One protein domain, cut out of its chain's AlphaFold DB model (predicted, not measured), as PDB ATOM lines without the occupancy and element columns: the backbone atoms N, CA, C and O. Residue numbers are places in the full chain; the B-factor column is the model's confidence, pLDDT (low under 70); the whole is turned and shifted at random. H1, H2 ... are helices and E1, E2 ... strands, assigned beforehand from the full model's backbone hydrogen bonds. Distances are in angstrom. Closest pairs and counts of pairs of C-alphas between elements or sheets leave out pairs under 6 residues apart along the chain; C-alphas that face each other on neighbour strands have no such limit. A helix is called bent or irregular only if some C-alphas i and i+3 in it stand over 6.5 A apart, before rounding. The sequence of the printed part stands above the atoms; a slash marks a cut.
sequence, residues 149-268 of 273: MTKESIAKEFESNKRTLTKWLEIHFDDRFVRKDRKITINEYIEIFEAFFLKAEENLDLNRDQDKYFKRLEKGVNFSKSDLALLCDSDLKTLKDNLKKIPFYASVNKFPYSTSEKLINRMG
ATOM      1  N   MET A 149     161.665 159.950 160.816       86.06
ATOM      2  CA  MET A 149     160.709 160.775 161.539       86.06
ATOM      3  C   MET A 149     159.615 161.266 160.593       86.06
ATOM      4  O   MET A 149     159.819 161.446 159.390       86.06
ATOM      5  N   THR A 150     158.424 161.464 161.146       89.19
ATOM      6  CA  THR A 150     157.319 162.144 160.466       89.19
ATOM      7  C   THR A 150     157.162 163.540 161.049       89.19
ATOM      8  O   THR A 150     157.502 163.780 162.212       89.19
ATOM      9  N   LYS A 151     156.584 164.461 160.276       91.88
ATOM     10  CA  LYS A 151     156.232 165.795 160.783       91.88
ATOM     11  C   LYS A 151     155.328 165.715 162.011       91.88
ATOM     12  O   LYS A 151     155.473 166.513 162.920       91.88
ATOM     13  N   GLU A 152     154.422 164.744 162.066       92.38
ATOM     14  CA  GLU A 152     153.579 164.481 163.231       92.38
ATOM     15  C   GLU A 152     154.416 164.176 164.478       92.38
ATOM     16  O   GLU A 152     154.175 164.764 165.529       92.38
ATOM     17  N   SER A 153     155.420 163.299 164.360       91.62
ATOM     18  CA  SER A 153     156.285 162.949 165.494       91.62
ATOM     19  C   SER A 153     157.146 164.121 165.967       91.62
ATOM     20  O   SER A 153     157.241 164.342 167.169       91.62
ATOM     21  N   ILE A 154     157.697 164.907 165.037       94.94
ATOM     22  CA  ILE A 154     158.491 166.100 165.368       94.94
ATOM     23  C   ILE A 154     157.588 167.174 165.989       94.94
ATOM     24  O   ILE A 154     157.945 167.790 166.984       94.94
ATOM     25  N   ALA A 155     156.382 167.377 165.451       94.75
ATOM     26  CA  ALA A 155     155.448 168.366 165.983       94.75
ATOM     27  C   ALA A 155     155.066 168.030 167.428       94.75
ATOM     28  O   ALA A 155     155.030 168.929 168.263       94.75
ATOM     29  N   LYS A 156     154.838 166.739 167.713       95.12
ATOM     30  CA  LYS A 156     154.556 166.238 169.060       95.12
ATOM     31  C   LYS A 156     155.722 166.481 170.020       95.12
ATOM     32  O   LYS A 156     155.468 166.937 171.127       95.12
ATOM     33  N   GLU A 157     156.959 166.202 169.606       95.62
ATOM     34  CA  GLU A 157     158.153 166.491 170.417       95.62
ATOM     35  C   GLU A 157     158.237 167.974 170.785       95.62
ATOM     36  O   GLU A 157     158.444 168.306 171.944       95.62
ATOM     37  N   PHE A 158     158.009 168.859 169.814       96.12
ATOM     38  CA  PHE A 158     158.029 170.305 170.023       96.12
ATOM     39  C   PHE A 158     156.704 170.874 170.561       96.12
ATOM     40  O   PHE A 158     156.476 172.078 170.444       96.12
ATOM     41  N   GLU A 159     155.806 170.042 171.105       95.12
ATOM     42  CA  GLU A 159     154.504 170.436 171.680       95.12
ATOM     43  C   GLU A 159     153.696 171.415 170.796       95.12
ATOM     44  O   GLU A 159     153.080 172.404 171.228       95.12
ATOM     45  N   SER A 160     153.705 171.122 169.498       94.12
ATOM     46  CA  SER A 160     153.045 171.881 168.446       94.12
ATOM     47  C   SER A 160     152.149 170.970 167.601       94.12
ATOM     48  O   SER A 160     152.138 169.748 167.735       94.12
ATOM     49  N   ASN A 161     151.357 171.566 166.710       93.56
ATOM     50  CA  ASN A 161     150.615 170.806 165.710       93.56
ATOM     51  C   ASN A 161     151.369 170.798 164.371       93.56
ATOM     52  O   ASN A 161     152.182 171.682 164.091       93.56
ATOM     53  N   LYS A 162     151.048 169.827 163.502       92.62
ATOM     54  CA  LYS A 162     151.696 169.668 162.186       92.62
ATOM     55  C   LYS A 162     151.660 170.943 161.338       92.62
ATOM     56  O   LYS A 162     152.618 171.212 160.618       92.62
ATOM     57  N   ARG A 163     150.581 171.733 161.411       91.81
ATOM     58  CA  ARG A 163     150.439 172.986 160.651       91.81
ATOM     59  C   ARG A 163     151.443 174.038 161.121       91.81
ATOM     60  O   ARG A 163     152.088 174.663 160.287       91.81
ATOM     61  N   THR A 164     151.584 174.218 162.431       92.94
ATOM     62  CA  THR A 164     152.567 175.127 163.028       92.94
ATOM     63  C   THR A 164     153.987 174.687 162.691       92.94
ATOM     64  O   THR A 164     154.747 175.500 162.174       92.94
ATOM     65  N   LEU A 165     154.310 173.402 162.875       94.50
ATOM     66  CA  LEU A 165     155.615 172.858 162.496       94.50
ATOM     67  C   LEU A 165     155.920 173.088 161.011       94.50
ATOM     68  O   LEU A 165     157.026 173.480 160.670       94.50
ATOM     69  N   THR A 166     154.950 172.861 160.120       92.88
ATOM     70  CA  THR A 166     155.159 173.031 158.671       92.88
ATOM     71  C   THR A 166     155.537 174.472 158.336       92.88
ATOM     72  O   THR A 166     156.480 174.674 157.587       92.88
ATOM     73  N   LYS A 167     154.900 175.461 158.977       91.81
ATOM     74  CA  LYS A 167     155.298 176.867 158.836       91.81
ATOM     75  C   LYS A 167     156.702 177.131 159.375       91.81
ATOM     76  O   LYS A 167     157.452 177.865 158.750       91.81
ATOM     77  N   TRP A 168     157.067 176.558 160.525       93.75
ATOM     78  CA  TRP A 168     158.434 176.697 161.041       93.75
ATOM     79  C   TRP A 168     159.456 176.121 160.061       93.75
ATOM     80  O   TRP A 168     160.455 176.768 159.781       93.75
ATOM     81  N   LEU A 169     159.179 174.946 159.494       94.06
ATOM     82  CA  LEU A 169     160.046 174.335 158.491       94.06
ATOM     83  C   LEU A 169     160.159 175.201 157.232       94.06
ATOM     84  O   LEU A 169     161.269 175.409 156.766       94.06
ATOM     85  N   GLU A 170     159.049 175.748 156.730       91.12
ATOM     86  CA  GLU A 170     159.046 176.670 155.583       91.12
ATOM     87  C   GLU A 170     159.869 177.937 155.844       91.12
ATOM     88  O   GLU A 170     160.548 178.430 154.956       91.12
ATOM     89  N   ILE A 171     159.830 178.461 157.069       88.19
ATOM     90  CA  ILE A 171     160.552 179.684 157.443       88.19
ATOM     91  C   ILE A 171     162.060 179.442 157.582       88.19
ATOM     92  O   ILE A 171     162.844 180.334 157.271       88.19
ATOM     93  N   HIS A 172     162.464 178.281 158.103       90.62
ATOM     94  CA  HIS A 172     163.871 177.983 158.405       90.62
ATOM     95  C   HIS A 172     164.594 177.231 157.282       90.62
ATOM     96  O   HIS A 172     165.817 177.290 157.211       90.62
ATOM     97  N   PHE A 173     163.860 176.524 156.422       92.81
ATOM     98  CA  PHE A 173     164.416 175.605 155.424       92.81
ATOM     99  C   PHE A 173     163.742 175.714 154.048       92.81
ATOM    100  O   PHE A 173     163.880 174.799 153.231       92.81
ATOM    101  N   ASP A 174     162.982 176.783 153.806       89.75
ATOM    102  CA  ASP A 174     162.245 177.015 152.566       89.75
ATOM    103  C   ASP A 174     161.363 175.808 152.171       89.75
ATOM    104  O   ASP A 174     160.660 175.204 152.989       89.75
ATOM    105  N   ASP A 175     161.366 175.422 150.898       88.19
ATOM    106  CA  ASP A 175     160.477 174.398 150.358       88.19
ATOM    107  C   ASP A 175     160.928 172.950 150.635       88.19
ATOM    108  O   ASP A 175     160.175 171.992 150.393       88.19
ATOM    109  N   ARG A 176     162.122 172.767 151.217       91.06
ATOM    110  CA  ARG A 176     162.802 171.471 151.396       91.06
ATOM    111  C   ARG A 176     161.942 170.418 152.094       91.06
ATOM    112  O   ARG A 176     162.025 169.222 151.787       91.06
ATOM    113  N   PHE A 177     161.093 170.851 153.022       90.12
ATOM    114  CA  PHE A 177     160.224 169.969 153.795       90.12
ATOM    115  C   PHE A 177     158.737 170.131 153.478       90.12
ATOM    116  O   PHE A 177     157.931 169.591 154.222       90.12
ATOM    117  N   VAL A 178     158.310 170.800 152.402       77.75
ATOM    118  CA  VAL A 178     156.881 171.130 152.176       77.75
ATOM    119  C   VAL A 178     155.987 169.894 152.001       77.75
ATOM    120  O   VAL A 178     154.886 169.836 152.556       77.75
ATOM    121  N   ARG A 179     156.466 168.833 151.337       80.69
ATOM    122  CA  ARG A 179     155.665 167.620 151.056       80.69
ATOM    123  C   ARG A 179     155.091 166.977 152.331       80.69
ATOM    124  O   ARG A 179     155.802 166.754 153.311       80.69
ATOM    125  N   LYS A 180     153.785 166.680 152.334       71.31
ATOM    126  CA  LYS A 180     153.020 166.262 153.529       71.31
ATOM    127  C   LYS A 180     153.468 164.920 154.121       71.31
ATOM    128  O   LYS A 180     153.566 164.831 155.347       71.31
ATOM    129  N   ASP A 181     153.763 163.944 153.263       75.00
ATOM    130  CA  ASP A 181     154.033 162.542 153.637       75.00
ATOM    131  C   ASP A 181     155.517 162.168 153.483       75.00
ATOM    132  O   ASP A 181     155.901 161.005 153.377       75.00
ATOM    133  N   ARG A 182     156.383 163.187 153.455       81.62
ATOM    134  CA  ARG A 182     157.830 163.016 153.350       81.62
ATOM    135  C   ARG A 182     158.374 162.383 154.630       81.62
ATOM    136  O   ARG A 182     158.195 162.928 155.720       81.62
ATOM    137  N   LYS A 183     159.107 161.279 154.484       84.44
ATOM    138  CA  LYS A 183     159.951 160.727 155.549       84.44
ATOM    139  C   LYS A 183     161.145 161.657 155.770       84.44
ATOM    140  O   LYS A 183     161.811 162.039 154.810       84.44
ATOM    141  N   ILE A 184     161.383 162.044 157.016       87.69
ATOM    142  CA  ILE A 184     162.517 162.879 157.420       87.69
ATOM    143  C   ILE A 184     163.591 161.937 157.948       87.69
ATOM    144  O   ILE A 184     163.333 161.140 158.853       87.69
ATOM    145  N   THR A 185     164.770 161.975 157.337       85.19
ATOM    146  CA  THR A 185     165.887 161.112 157.746       85.19
ATOM    147  C   THR A 185     166.433 161.550 159.107       85.19
ATOM    148  O   THR A 185     166.185 162.676 159.533       85.19
ATOM    149  N   ILE A 186     167.194 160.693 159.799       83.31
ATOM    150  CA  ILE A 186     167.773 161.046 161.108       83.31
ATOM    151  C   ILE A 186     168.625 162.321 161.029       83.31
ATOM    152  O   ILE A 186     168.465 163.193 161.872       83.31
ATOM    153  N   ASN A 187     169.474 162.463 160.006       83.75
ATOM    154  CA  ASN A 187     170.343 163.640 159.873       83.75
ATOM    155  C   ASN A 187     169.535 164.931 159.698       83.75
ATOM    156  O   ASN A 187     169.826 165.932 160.335       83.75
ATOM    157  N   GLU A 188     168.488 164.891 158.874       90.69
ATOM    158  CA  GLU A 188     167.592 166.040 158.697       90.69
ATOM    159  C   GLU A 188     166.807 166.348 159.967       90.69
ATOM    160  O   GLU A 188     166.508 167.497 160.258       90.69
ATOM    161  N   TYR A 189     166.443 165.316 160.723       92.25
ATOM    162  CA  TYR A 189     165.774 165.489 161.997       92.25
ATOM    163  C   TYR A 189     166.698 166.120 163.049       92.25
ATOM    164  O   TYR A 189     166.244 167.012 163.759       92.25
ATOM    165  N   ILE A 190     167.971 165.715 163.112       91.44
ATOM    166  CA  ILE A 190     168.986 166.362 163.958       91.44
ATOM    167  C   ILE A 190     169.119 167.834 163.561       91.44
ATOM    168  O   ILE A 190     168.986 168.694 164.420       91.44
ATOM    169  N   GLU A 191     169.251 168.130 162.268       93.12
ATOM    170  CA  GLU A 191     169.344 169.506 161.761       93.12
ATOM    171  C   GLU A 191     168.111 170.354 162.123       93.12
ATOM    172  O   GLU A 191     168.237 171.496 162.563       93.12
ATOM    173  N   ILE A 192     166.900 169.797 161.990       95.62
ATOM    174  CA  ILE A 192     165.659 170.463 162.420       95.62
ATOM    175  C   ILE A 192     165.679 170.717 163.929       95.62
ATOM    176  O   ILE A 192     165.293 171.798 164.375       95.62
ATOM    177  N   PHE A 193     166.096 169.721 164.713       95.88
ATOM    178  CA  PHE A 193     166.160 169.841 166.162       95.88
ATOM    179  C   PHE A 193     167.137 170.944 166.570       95.88
ATOM    180  O   PHE A 193     166.755 171.825 167.333       95.88
ATOM    181  N   GLU A 194     168.345 170.953 166.008       95.31
ATOM    182  CA  GLU A 194     169.354 171.990 166.229       95.31
ATOM    183  C   GLU A 194     168.807 173.378 165.886       95.31
ATOM    184  O   GLU A 194     168.805 174.267 166.736       95.31
ATOM    185  N   ALA A 195     168.227 173.542 164.695       95.31
ATOM    186  CA  ALA A 195     167.682 174.822 164.252       95.31
ATOM    187  C   ALA A 195     166.562 175.359 165.157       95.31
ATOM    188  O   ALA A 195     166.374 176.573 165.251       95.31
ATOM    189  N   PHE A 196     165.791 174.486 165.808       95.94
ATOM    190  CA  PHE A 196     164.661 174.871 166.658       95.94
ATOM    191  C   PHE A 196     165.021 174.986 168.139       95.94
ATOM    192  O   PHE A 196     164.420 175.793 168.853       95.94
ATOM    193  N   PHE A 197     165.978 174.196 168.610       96.06
ATOM    194  CA  PHE A 197     166.271 174.039 170.029       96.06
ATOM    195  C   PHE A 197     167.546 174.761 170.480       96.06
ATOM    196  O   PHE A 197     167.658 175.112 171.656       96.06
ATOM    197  N   LEU A 198     168.492 175.011 169.575       94.25
ATOM    198  CA  LEU A 198     169.773 175.638 169.895       94.25
ATOM    199  C   LEU A 198     169.778 177.140 169.590       94.25
ATOM    200  O   LEU A 198     169.047 177.628 168.723       94.25
ATOM    201  N   LYS A 199     170.616 177.893 170.313       90.69
ATOM    202  CA  LYS A 199     170.952 179.278 169.943       90.69
ATOM    203  C   LYS A 199     171.803 179.277 168.665       90.69
ATOM    204  O   LYS A 199     172.413 178.273 168.320       90.69
ATOM    205  N   ALA A 200     171.866 180.410 167.961       82.25
ATOM    206  CA  ALA A 200     172.497 180.492 166.635       82.25
ATOM    207  C   ALA A 200     173.988 180.082 166.593       82.25
ATOM    208  O   ALA A 200     174.467 179.691 165.535       82.25
ATOM    209  N   GLU A 201     174.697 180.174 167.719       84.44
ATOM    210  CA  GLU A 201     176.126 179.846 167.842       84.44
ATOM    211  C   GLU A 201     176.376 178.523 168.595       84.44
ATOM    212  O   GLU A 201     177.518 178.147 168.850       84.44
ATOM    213  N   GLU A 202     175.314 177.809 168.972       89.88
ATOM    214  CA  GLU A 202     175.401 176.526 169.668       89.88
ATOM    215  C   GLU A 202     175.438 175.360 168.668       89.88
ATOM    216  O   GLU A 202     174.730 175.364 167.663       89.88
ATOM    217  N   ASN A 203     176.213 174.323 168.991       89.44
ATOM    218  CA  ASN A 203     176.181 173.028 168.308       89.44
ATOM    219  C   ASN A 203     175.712 171.963 169.297       89.44
ATOM    220  O   ASN A 203     176.002 172.086 170.488       89.44
ATOM    221  N   LEU A 204     175.019 170.923 168.825       89.88
ATOM    222  CA  LEU A 204     174.541 169.857 169.702       89.88
ATOM    223  C   LEU A 204     175.718 169.017 170.217       89.88
ATOM    224  O   LEU A 204     176.257 168.182 169.492       89.88
ATOM    225  N   ASP A 205     176.079 169.191 171.490       90.00
ATOM    226  CA  ASP A 205     177.080 168.360 172.169       90.00
ATOM    227  C   ASP A 205     176.521 167.806 173.482       90.00
ATOM    228  O   ASP A 205     176.607 168.420 174.546       90.00
ATOM    229  N   LEU A 206     175.950 166.602 173.402       85.62
ATOM    230  CA  LEU A 206     175.380 165.915 174.561       85.62
ATOM    231  C   LEU A 206     176.427 165.528 175.615       85.62
ATOM    232  O   LEU A 206     176.036 165.227 176.732       85.62
ATOM    233  N   ASN A 207     177.728 165.534 175.305       84.88
ATOM    234  CA  ASN A 207     178.752 165.212 176.303       84.88
ATOM    235  C   ASN A 207     179.120 166.419 177.172       84.88
ATOM    236  O   ASN A 207     179.632 166.241 178.273       84.88
ATOM    237  N   ARG A 208     178.925 167.641 176.661       88.00
ATOM    238  CA  ARG A 208     179.338 168.882 177.336       88.00
ATOM    239  C   ARG A 208     178.168 169.695 177.866       88.00
ATOM    240  O   ARG A 208     178.243 170.212 178.975       88.00
ATOM    241  N   ASP A 209     177.087 169.780 177.097       91.62
ATOM    242  CA  ASP A 209     175.989 170.722 177.338       91.62
ATOM    243  C   ASP A 209     174.710 170.031 177.855       91.62
ATOM    244  O   ASP A 209     173.627 170.618 177.845       91.62
ATOM    245  N   GLN A 210     174.806 168.783 178.327       89.56
ATOM    246  CA  GLN A 210     173.649 167.968 178.710       89.56
ATOM    247  C   GLN A 210     172.744 168.648 179.749       89.56
ATOM    248  O   GLN A 210     171.543 168.789 179.512       89.56
ATOM    249  N   ASP A 211     173.315 169.128 180.856       89.81
ATOM    250  CA  ASP A 211     172.568 169.784 181.941       89.81
ATOM    251  C   ASP A 211     171.870 171.060 181.472       89.81
ATOM    252  O   ASP A 211     170.749 171.373 181.878       89.81
ATOM    253  N   LYS A 212     172.536 171.808 180.590       92.12
ATOM    254  CA  LYS A 212     171.994 173.018 179.972       92.12
ATOM    255  C   LYS A 212     170.784 172.671 179.109       92.12
ATOM    256  O   LYS A 212     169.729 173.286 179.260       92.12
ATOM    257  N   TYR A 213     170.899 171.662 178.249       94.31
ATOM    258  CA  TYR A 213     169.780 171.216 177.422       94.31
ATOM    259  C   TYR A 213     168.636 170.653 178.264       94.31
ATOM    260  O   TYR A 213     167.477 170.938 177.973       94.31
ATOM    261  N   PHE A 214     168.936 169.907 179.329       93.25
ATOM    262  CA  PHE A 214     167.923 169.391 180.243       93.25
ATOM    263  C   PHE A 214     167.139 170.528 180.911       93.25
ATOM    264  O   PHE A 214     165.914 170.566 180.796       93.25
ATOM    265  N   LYS A 215     167.827 171.522 181.489       92.50
ATOM    266  CA  LYS A 215     167.194 172.716 182.079       92.50
ATOM    267  C   LYS A 215     166.336 173.478 181.069       92.50
ATOM    268  O   LYS A 215     165.230 173.903 181.394       92.50
ATOM    269  N   ARG A 216     166.804 173.626 179.827       93.69
ATOM    270  CA  ARG A 216     166.027 174.258 178.748       93.69
ATOM    271  C   ARG A 216     164.751 173.473 178.436       93.69
ATOM    272  O   ARG A 216     163.682 174.066 178.313       93.69
ATOM    273  N   LEU A 217     164.838 172.143 178.369       94.31
ATOM    274  CA  LEU A 217     163.676 171.270 178.174       94.31
ATOM    275  C   LEU A 217     162.665 171.355 179.322       94.31
ATOM    276  O   LEU A 217     161.472 171.216 179.063       94.31
ATOM    277  N   GLU A 218     163.103 171.589 180.562       92.50
ATOM    278  CA  GLU A 218     162.199 171.816 181.702       92.50
ATOM    279  C   GLU A 218     161.423 173.134 181.587       92.50
ATOM    280  O   GLU A 218     160.306 173.236 182.093       92.50
ATOM    281  N   LYS A 219     161.987 174.142 180.913       92.31
ATOM    282  CA  LYS A 219     161.313 175.428 180.666       92.31
ATOM    283  C   LYS A 219     160.346 175.375 179.493       92.31
ATOM    284  O   LYS A 219     159.330 176.065 179.518       92.31
ATOM    285  N   GLY A 220     160.658 174.573 178.481       91.56
ATOM    286  CA  GLY A 220     159.782 174.327 177.344       91.56
ATOM    287  C   GLY A 220     160.506 174.369 176.003       91.56
ATOM    288  O   GLY A 220     161.552 174.991 175.831       91.56
ATOM    289  N   VAL A 221     159.906 173.695 175.024       92.25
ATOM    290  CA  VAL A 221     160.440 173.528 173.658       92.25
ATOM    291  C   VAL A 221     159.853 174.519 172.649       92.25
ATOM    292  O   VAL A 221     160.373 174.680 171.543       92.25
ATOM    293  N   ASN A 222     158.765 175.197 173.014       94.75
ATOM    294  CA  ASN A 222     158.150 176.265 172.237       94.75
ATOM    295  C   ASN A 222     157.472 177.282 173.157       94.75
ATOM    296  O   ASN A 222     157.051 176.940 174.257       94.75
ATOM    297  N   PHE A 223     157.313 178.508 172.663       95.31
ATOM    298  CA  PHE A 223     156.710 179.610 173.409       95.31
ATOM    299  C   PHE A 223     155.689 180.330 172.532       95.31
ATOM    300  O   PHE A 223     155.936 180.618 171.355       95.31
ATOM    301  N   SER A 224     154.506 180.585 173.077       95.19
ATOM    302  CA  SER A 224     153.470 181.395 172.445       95.19
ATOM    303  C   SER A 224     153.773 182.886 172.566       95.19
ATOM    304  O   SER A 224     154.597 183.301 173.373       95.19
ATOM    305  N   LYS A 225     153.062 183.731 171.812       94.75
ATOM    306  CA  LYS A 225     153.159 185.196 171.972       94.75
ATOM    307  C   LYS A 225     152.891 185.662 173.406       94.75
ATOM    308  O   LYS A 225     153.532 186.606 173.851       94.75
ATOM    309  N   SER A 226     151.971 185.006 174.110       94.25
ATOM    310  CA  SER A 226     151.684 185.304 175.515       94.25
ATOM    311  C   SER A 226     152.849 184.921 176.421       94.25
ATOM    312  O   SER A 226     153.200 185.696 177.302       94.25
ATOM    313  N   ASP A 227     153.494 183.783 176.158       95.00
ATOM    314  CA  ASP A 227     154.677 183.358 176.912       95.00
ATOM    315  C   ASP A 227     155.845 184.326 176.678       95.00
ATOM    316  O   ASP A 227     156.521 184.709 177.623       95.00
ATOM    317  N   LEU A 228     156.046 184.793 175.438       94.50
ATOM    318  CA  LEU A 228     157.063 185.808 175.135       94.50
ATOM    319  C   LEU A 228     156.791 187.131 175.857       94.50
ATOM    320  O   LEU A 228     157.726 187.750 176.353       94.50
ATOM    321  N   ALA A 229     155.529 187.567 175.912       93.69
ATOM    322  CA  ALA A 229     155.136 188.785 176.616       93.69
ATOM    323  C   ALA A 229     155.464 188.677 178.114       93.69
ATOM    324  O   ALA A 229     156.096 189.574 178.664       93.69
ATOM    325  N   LEU A 230     155.131 187.534 178.725       93.75
ATOM    326  CA  LEU A 230     155.469 187.224 180.114       93.75
ATOM    327  C   LEU A 230     156.990 187.210 180.345       93.75
ATOM    328  O   LEU A 230     157.469 187.831 181.286       93.75
ATOM    329  N   LEU A 231     157.750 186.541 179.475       92.69
ATOM    330  CA  LEU A 231     159.214 186.464 179.573       92.69
ATOM    331  C   LEU A 231     159.897 187.828 179.404       92.69
ATOM    332  O   LEU A 231     160.989 188.019 179.926       92.69
ATOM    333  N   CYS A 232     159.269 188.760 178.684       92.50
ATOM    334  CA  CYS A 232     159.779 190.118 178.493       92.50
ATOM    335  C   CYS A 232     159.258 191.128 179.529       92.50
ATOM    336  O   CYS A 232     159.541 192.313 179.368       92.50
ATOM    337  N   ASP A 233     158.452 190.701 180.509       92.25
ATOM    338  CA  ASP A 233     157.715 191.591 181.425       92.25
ATOM    339  C   ASP A 233     156.965 192.722 180.680       92.25
ATOM    340  O   ASP A 233     157.032 193.906 181.008       92.25
ATOM    341  N   SER A 234     156.285 192.354 179.588       92.25
ATOM    342  CA  SER A 234     155.614 193.276 178.666       92.25
ATOM    343  C   SER A 234     154.173 192.844 178.412       92.25
ATOM    344  O   SER A 234     153.831 191.665 178.454       92.25
ATOM    345  N   ASP A 235     153.313 193.789 178.029       92.75
ATOM    346  CA  ASP A 235     151.991 193.462 177.496       92.75
ATOM    347  C   ASP A 235     152.057 193.008 176.016       92.75
ATOM    348  O   ASP A 235     153.014 193.287 175.281       92.75
ATOM    349  N   LEU A 236     151.008 192.312 175.555       91.56
ATOM    350  CA  LEU A 236     150.907 191.778 174.188       91.56
ATOM    351  C   LEU A 236     150.880 192.855 173.094       91.56
ATOM    352  O   LEU A 236     151.297 192.589 171.963       91.56
ATOM    353  N   LYS A 237     150.341 194.043 173.385       92.62
ATOM    354  CA  LYS A 237     150.244 195.146 172.422       92.62
ATOM    355  C   LYS A 237     151.633 195.727 172.178       92.62
ATOM    356  O   LYS A 237     152.041 195.810 171.022       92.62
ATOM    357  N   THR A 238     152.372 196.008 173.245       90.50
ATOM    358  CA  THR A 238     153.762 196.470 173.212       90.50
ATOM    359  C   THR A 238     154.659 195.458 172.501       90.50
ATOM    360  O   THR A 238     155.373 195.813 171.560       90.50
ATOM    361  N   LEU A 239     154.538 194.166 172.835       92.00
ATOM    362  CA  LEU A 239     155.248 193.090 172.135       92.00
ATOM    363  C   LEU A 239     154.923 193.086 170.629       92.00
ATOM    364  O   LEU A 239     155.811 193.032 169.775       92.00
ATOM    365  N   LYS A 240     153.634 193.165 170.276       90.62
ATOM    366  CA  LYS A 240     153.188 193.179 168.878       90.62
ATOM    367  C   LYS A 240     153.712 194.397 168.126       90.62
ATOM    368  O   LYS A 240     154.129 194.238 166.983       90.62
ATOM    369  N   ASP A 241     153.692 195.583 168.717       90.75
ATOM    370  CA  ASP A 241     154.125 196.803 168.039       90.75
ATOM    371  C   ASP A 241     155.625 196.808 167.731       90.75
ATOM    372  O   ASP A 241     156.006 197.250 166.642       90.75
ATOM    373  N   ASN A 242     156.440 196.216 168.606       89.56
ATOM    374  CA  ASN A 242     157.876 196.046 168.392       89.56
ATOM    375  C   ASN A 242     158.201 194.943 167.370       89.56
ATOM    376  O   ASN A 242     159.073 195.117 166.516       89.56
ATOM    377  N   LEU A 243     157.474 193.820 167.397       91.31
ATOM    378  CA  LEU A 243     157.822 192.633 166.604       91.31
ATOM    379  C   LEU A 243     157.024 192.478 165.298       91.31
ATOM    380  O   LEU A 243     157.388 191.657 164.461       91.31
ATOM    381  N   LYS A 244     155.968 193.270 165.045       86.00
ATOM    382  CA  LYS A 244     155.106 193.144 163.840       86.00
ATOM    383  C   LYS A 244     155.837 193.267 162.504       86.00
ATOM    384  O   LYS A 244     155.339 192.759 161.505       86.00
ATOM    385  N   LYS A 245     156.994 193.941 162.471       84.94
ATOM    386  CA  LYS A 245     157.827 194.078 161.261       84.94
ATOM    387  C   LYS A 245     158.593 192.798 160.921       84.94
ATOM    388  O   LYS A 245     159.181 192.712 159.851       84.94
ATOM    389  N   ILE A 246     158.611 191.825 161.828       85.44
ATOM    390  CA  ILE A 246     159.294 190.550 161.657       85.44
ATOM    391  C   ILE A 246     158.323 189.585 160.960       85.44
ATOM    392  O   ILE A 246     157.331 189.188 161.578       85.44
ATOM    393  N   PRO A 247     158.585 189.180 159.699       76.12
ATOM    394  CA  PRO A 247     157.625 188.406 158.907       76.12
ATOM    395  C   PRO A 247     157.157 187.124 159.605       76.12
ATOM    396  O   PRO A 247     155.965 186.808 159.614       76.12
ATOM    397  N   PHE A 248     158.070 186.422 160.283       79.38
ATOM    398  CA  PHE A 248     157.719 185.188 160.977       79.38
ATOM    399  C   PHE A 248     156.800 185.428 162.190       79.38
ATOM    400  O   PHE A 248     155.869 184.648 162.394       79.38
ATOM    401  N   TYR A 249     156.968 186.526 162.943       86.69
ATOM    402  CA  TYR A 249     156.120 186.853 164.100       86.69
ATOM    403  C   TYR A 249     154.654 187.056 163.698       86.69
ATOM    404  O   TYR A 249     153.736 186.670 164.425       86.69
ATOM    405  N   ALA A 250     154.407 187.624 162.516       81.62
ATOM    406  CA  ALA A 250     153.055 187.810 161.999       81.62
ATOM    407  C   ALA A 250     152.379 186.479 161.605       81.62
ATOM    408  O   ALA A 250     151.164 186.341 161.738       81.62
ATOM    409  N   SER A 251     153.160 185.492 161.159       80.38
ATOM    410  CA  SER A 251     152.664 184.279 160.490       80.38
ATOM    411  C   SER A 251     152.252 183.122 161.418       80.38
ATOM    412  O   SER A 251     151.479 182.239 161.009       80.38
ATOM    413  N   VAL A 252     152.744 183.109 162.664       87.31
ATOM    414  CA  VAL A 252     152.514 182.042 163.655       87.31
ATOM    415  C   VAL A 252     152.225 182.603 165.052       87.31
ATOM    416  O   VAL A 252     152.471 183.774 165.334       87.31
ATOM    417  N   ASN A 253     151.655 181.766 165.927       90.38
ATOM    418  CA  ASN A 253     151.354 182.124 167.321       90.38
ATOM    419  C   ASN A 253     152.277 181.453 168.350       90.38
ATOM    420  O   ASN A 253     152.265 181.836 169.514       90.38
ATOM    421  N   LYS A 254     153.034 180.442 167.921       93.88
ATOM    422  CA  LYS A 254     154.017 179.710 168.718       93.88
ATOM    423  C   LYS A 254     155.329 179.690 167.954       93.88
ATOM    424  O   LYS A 254     155.307 179.609 166.721       93.88
ATOM    425  N   PHE A 255     156.430 179.711 168.685       94.69
ATOM    426  CA  PHE A 255     157.783 179.757 168.152       94.69
ATOM    427  C   PHE A 255     158.631 178.684 168.838       94.69
ATOM    428  O   PHE A 255     158.456 178.479 170.041       94.69
ATOM    429  N   PRO A 256     159.527 177.996 168.112       95.31
ATOM    430  CA  PRO A 256     160.504 177.126 168.752       95.31
ATOM    431  C   PRO A 256     161.490 177.972 169.574       95.31
ATOM    432  O   PRO A 256     161.636 179.171 169.308       95.31
ATOM    433  N   TYR A 257     162.169 177.360 170.548       95.06
ATOM    434  CA  TYR A 257     163.100 178.045 171.459       95.06
ATOM    435  C   TYR A 257     164.050 179.016 170.742       95.06
ATOM    436  O   TYR A 257     164.089 180.195 171.090       95.06
ATOM    437  N   SER A 258     164.742 178.565 169.692       93.56
ATOM    438  CA  SER A 258     165.735 179.367 168.956       93.56
ATOM    439  C   SER A 258     165.159 180.658 168.371       93.56
ATOM    440  O   SER A 258     165.835 181.671 168.221       93.56
ATOM    441  N   THR A 259     163.877 180.622 168.010       93.19
ATOM    442  CA  THR A 259     163.162 181.752 167.427       93.19
ATOM    443  C   THR A 259     162.623 182.666 168.521       93.19
ATOM    444  O   THR A 259     162.682 183.886 168.376       93.19
ATOM    445  N   SER A 260     162.127 182.092 169.617       93.69
ATOM    446  CA  SER A 260     161.720 182.831 170.815       93.69
ATOM    447  C   SER A 260     162.873 183.639 171.392       93.69
ATOM    448  O   SER A 260     162.708 184.826 171.643       93.69
ATOM    449  N   GLU A 261     164.048 183.029 171.514       92.94
ATOM    450  CA  GLU A 261     165.268 183.675 171.996       92.94
ATOM    451  C   GLU A 261     165.623 184.901 171.141       92.94
ATOM    452  O   GLU A 261     165.727 186.011 171.662       92.94
ATOM    453  N   LYS A 262     165.624 184.759 169.807       90.81
ATOM    454  CA  LYS A 262     165.845 185.881 168.878       90.81
ATOM    455  C   LYS A 262     164.815 187.003 169.025       90.81
ATOM    456  O   LYS A 262     165.152 188.171 168.827       90.81
ATOM    457  N   LEU A 263     163.550 186.674 169.300       92.38
ATOM    458  CA  LEU A 263     162.496 187.672 169.506       92.38
ATOM    459  C   LEU A 263     162.655 188.407 170.840       92.38
ATOM    460  O   LEU A 263     162.502 189.624 170.870       92.38
ATOM    461  N   ILE A 264     162.973 187.679 171.909       92.19
ATOM    462  CA  ILE A 264     163.167 188.217 173.261       92.19
ATOM    463  C   ILE A 264     164.411 189.116 173.297       92.19
ATOM    464  O   ILE A 264     164.326 190.249 173.765       92.19
ATOM    465  N   ASN A 265     165.508 188.711 172.649       91.06
ATOM    466  CA  ASN A 265     166.704 189.548 172.510       91.06
ATOM    467  C   ASN A 265     166.409 190.873 171.786       91.06
ATOM    468  O   ASN A 265     166.959 191.915 172.134       91.06
ATOM    469  N   ARG A 266     165.489 190.880 170.809       89.88
ATOM    470  CA  ARG A 266     165.041 192.123 170.146       89.88
ATOM    471  C   ARG A 266     164.190 193.024 171.037       89.88
ATOM    472  O   ARG A 266     164.079 194.209 170.741       89.88
ATOM    473  N   MET A 267     163.604 192.475 172.096       91.19
ATOM    474  CA  MET A 267     162.942 193.240 173.153       91.19
ATOM    475  C   MET A 267     163.940 193.758 174.204       91.19
ATOM    476  O   MET A 267     163.526 194.449 175.127       91.19
ATOM    477  N   GLY A 268     165.240 193.466 174.060       89.00
ATOM    478  CA  GLY A 268     166.284 193.874 175.003       89.00
ATOM    479  C   GLY A 268     166.381 192.988 176.244       89.00
ATOM    480  O   GLY A 268     166.974 193.400 177.236       89.00
TER     481      GLY A 268
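AT A GLANCE: This is residues 149 to 268 of the 273 residues of an uncharacterized protein of Flavobacterium sp. T13(2019) (UniProt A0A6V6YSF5). Two groups of short helices, H1 to H3 and H5 to H8, sit at the two ends of a tiny two-stranded sheet, E1 and E2, in the middle, and an arm made by H4 and the loop before it reaches out to one side. Residues 207 to 212 of that arm stick out free of the rest. The printed part has 120 residues, with eight named helices and two named strands in the order H1 H2 H3 H4 E1 H5 H6 H7 E2 H8; the sheet is antiparallel and the class is mostly helix. It is compact, with a radius of gyration of the C-alphas of 14.6 A and spans of 40 by 35 by 22 A.

HOW THE PARTS SIT: Start at H1, residues 151 to 157, which touches H2, residues 162 to 177, at a steep tilt of 64 degrees, opposite ways; the closest C-alphas, Ala 155 and Lys 162, are 5.5 A apart. Look near residue 171 for a kink of 99 degrees in H2, an irregular helix whose C-alphas 172 and 175 are 9.4 A apart. H3, residues 186 to 197, is close to H2 but not clearly touching, with C-alphas His 172 and Ala 195 the closest at 7.7 A. H4, residues 210 to 219, touches no helix. Next comes E1, residues 222 to 224, the antiparallel neighbour of E2, residues 254 to 256; N 223 and O 255 are within hydrogen-bond range at 2.9 A, as are N 255 and O 223 at 2.9 A. H5, residues 225 to 231, touches H6, residues 236 to 243, about perpendicular at 85 degrees, closest at C-alphas Ala 229 and Leu 236, 5.7 A. H7, residues 247 to 251, is close to H2 but not clearly touching, with C-alphas Ile 171 and Phe 248 the closest at 7.1 A. H8, residues 257 to 266, touches H3 only at their ends, closest at C-alphas Phe 196 and Ser 258, 5.2 A. H5 and H8 only just touch, with 3 pairs of C-alphas within 8 A, the closest being Leu 228 and Ile 264 at 6.8 A. Each O i to N i+4 pair is within hydrogen-bond range in H1, H3, H4, H5, H6, H7 and H8, and 9 of 12 are in H2.

IN THESE COORDINATES: Find C-alpha 151 at (156.232, 165.795, 160.783), where H1 begins. H2 measures 12.0 A from first to last C-alpha, H3 15.8 A, H4 14.5 A and H8 14.3 A. Look for E1 at C-alpha 222, (158.150, 176.265, 172.237), and for the last residue of H8 at C-alpha 266, (165.041, 192.123, 170.146).

THE WHOLE: The C-alphas farthest apart, Asn 207 and Lys 237, are 41.5 A apart. The printed part has no cut, and its one long link is residues 198 to 209, from H3 to H4. The mean pLDDT of the printed part is 90.6, and no printed residue is under 70.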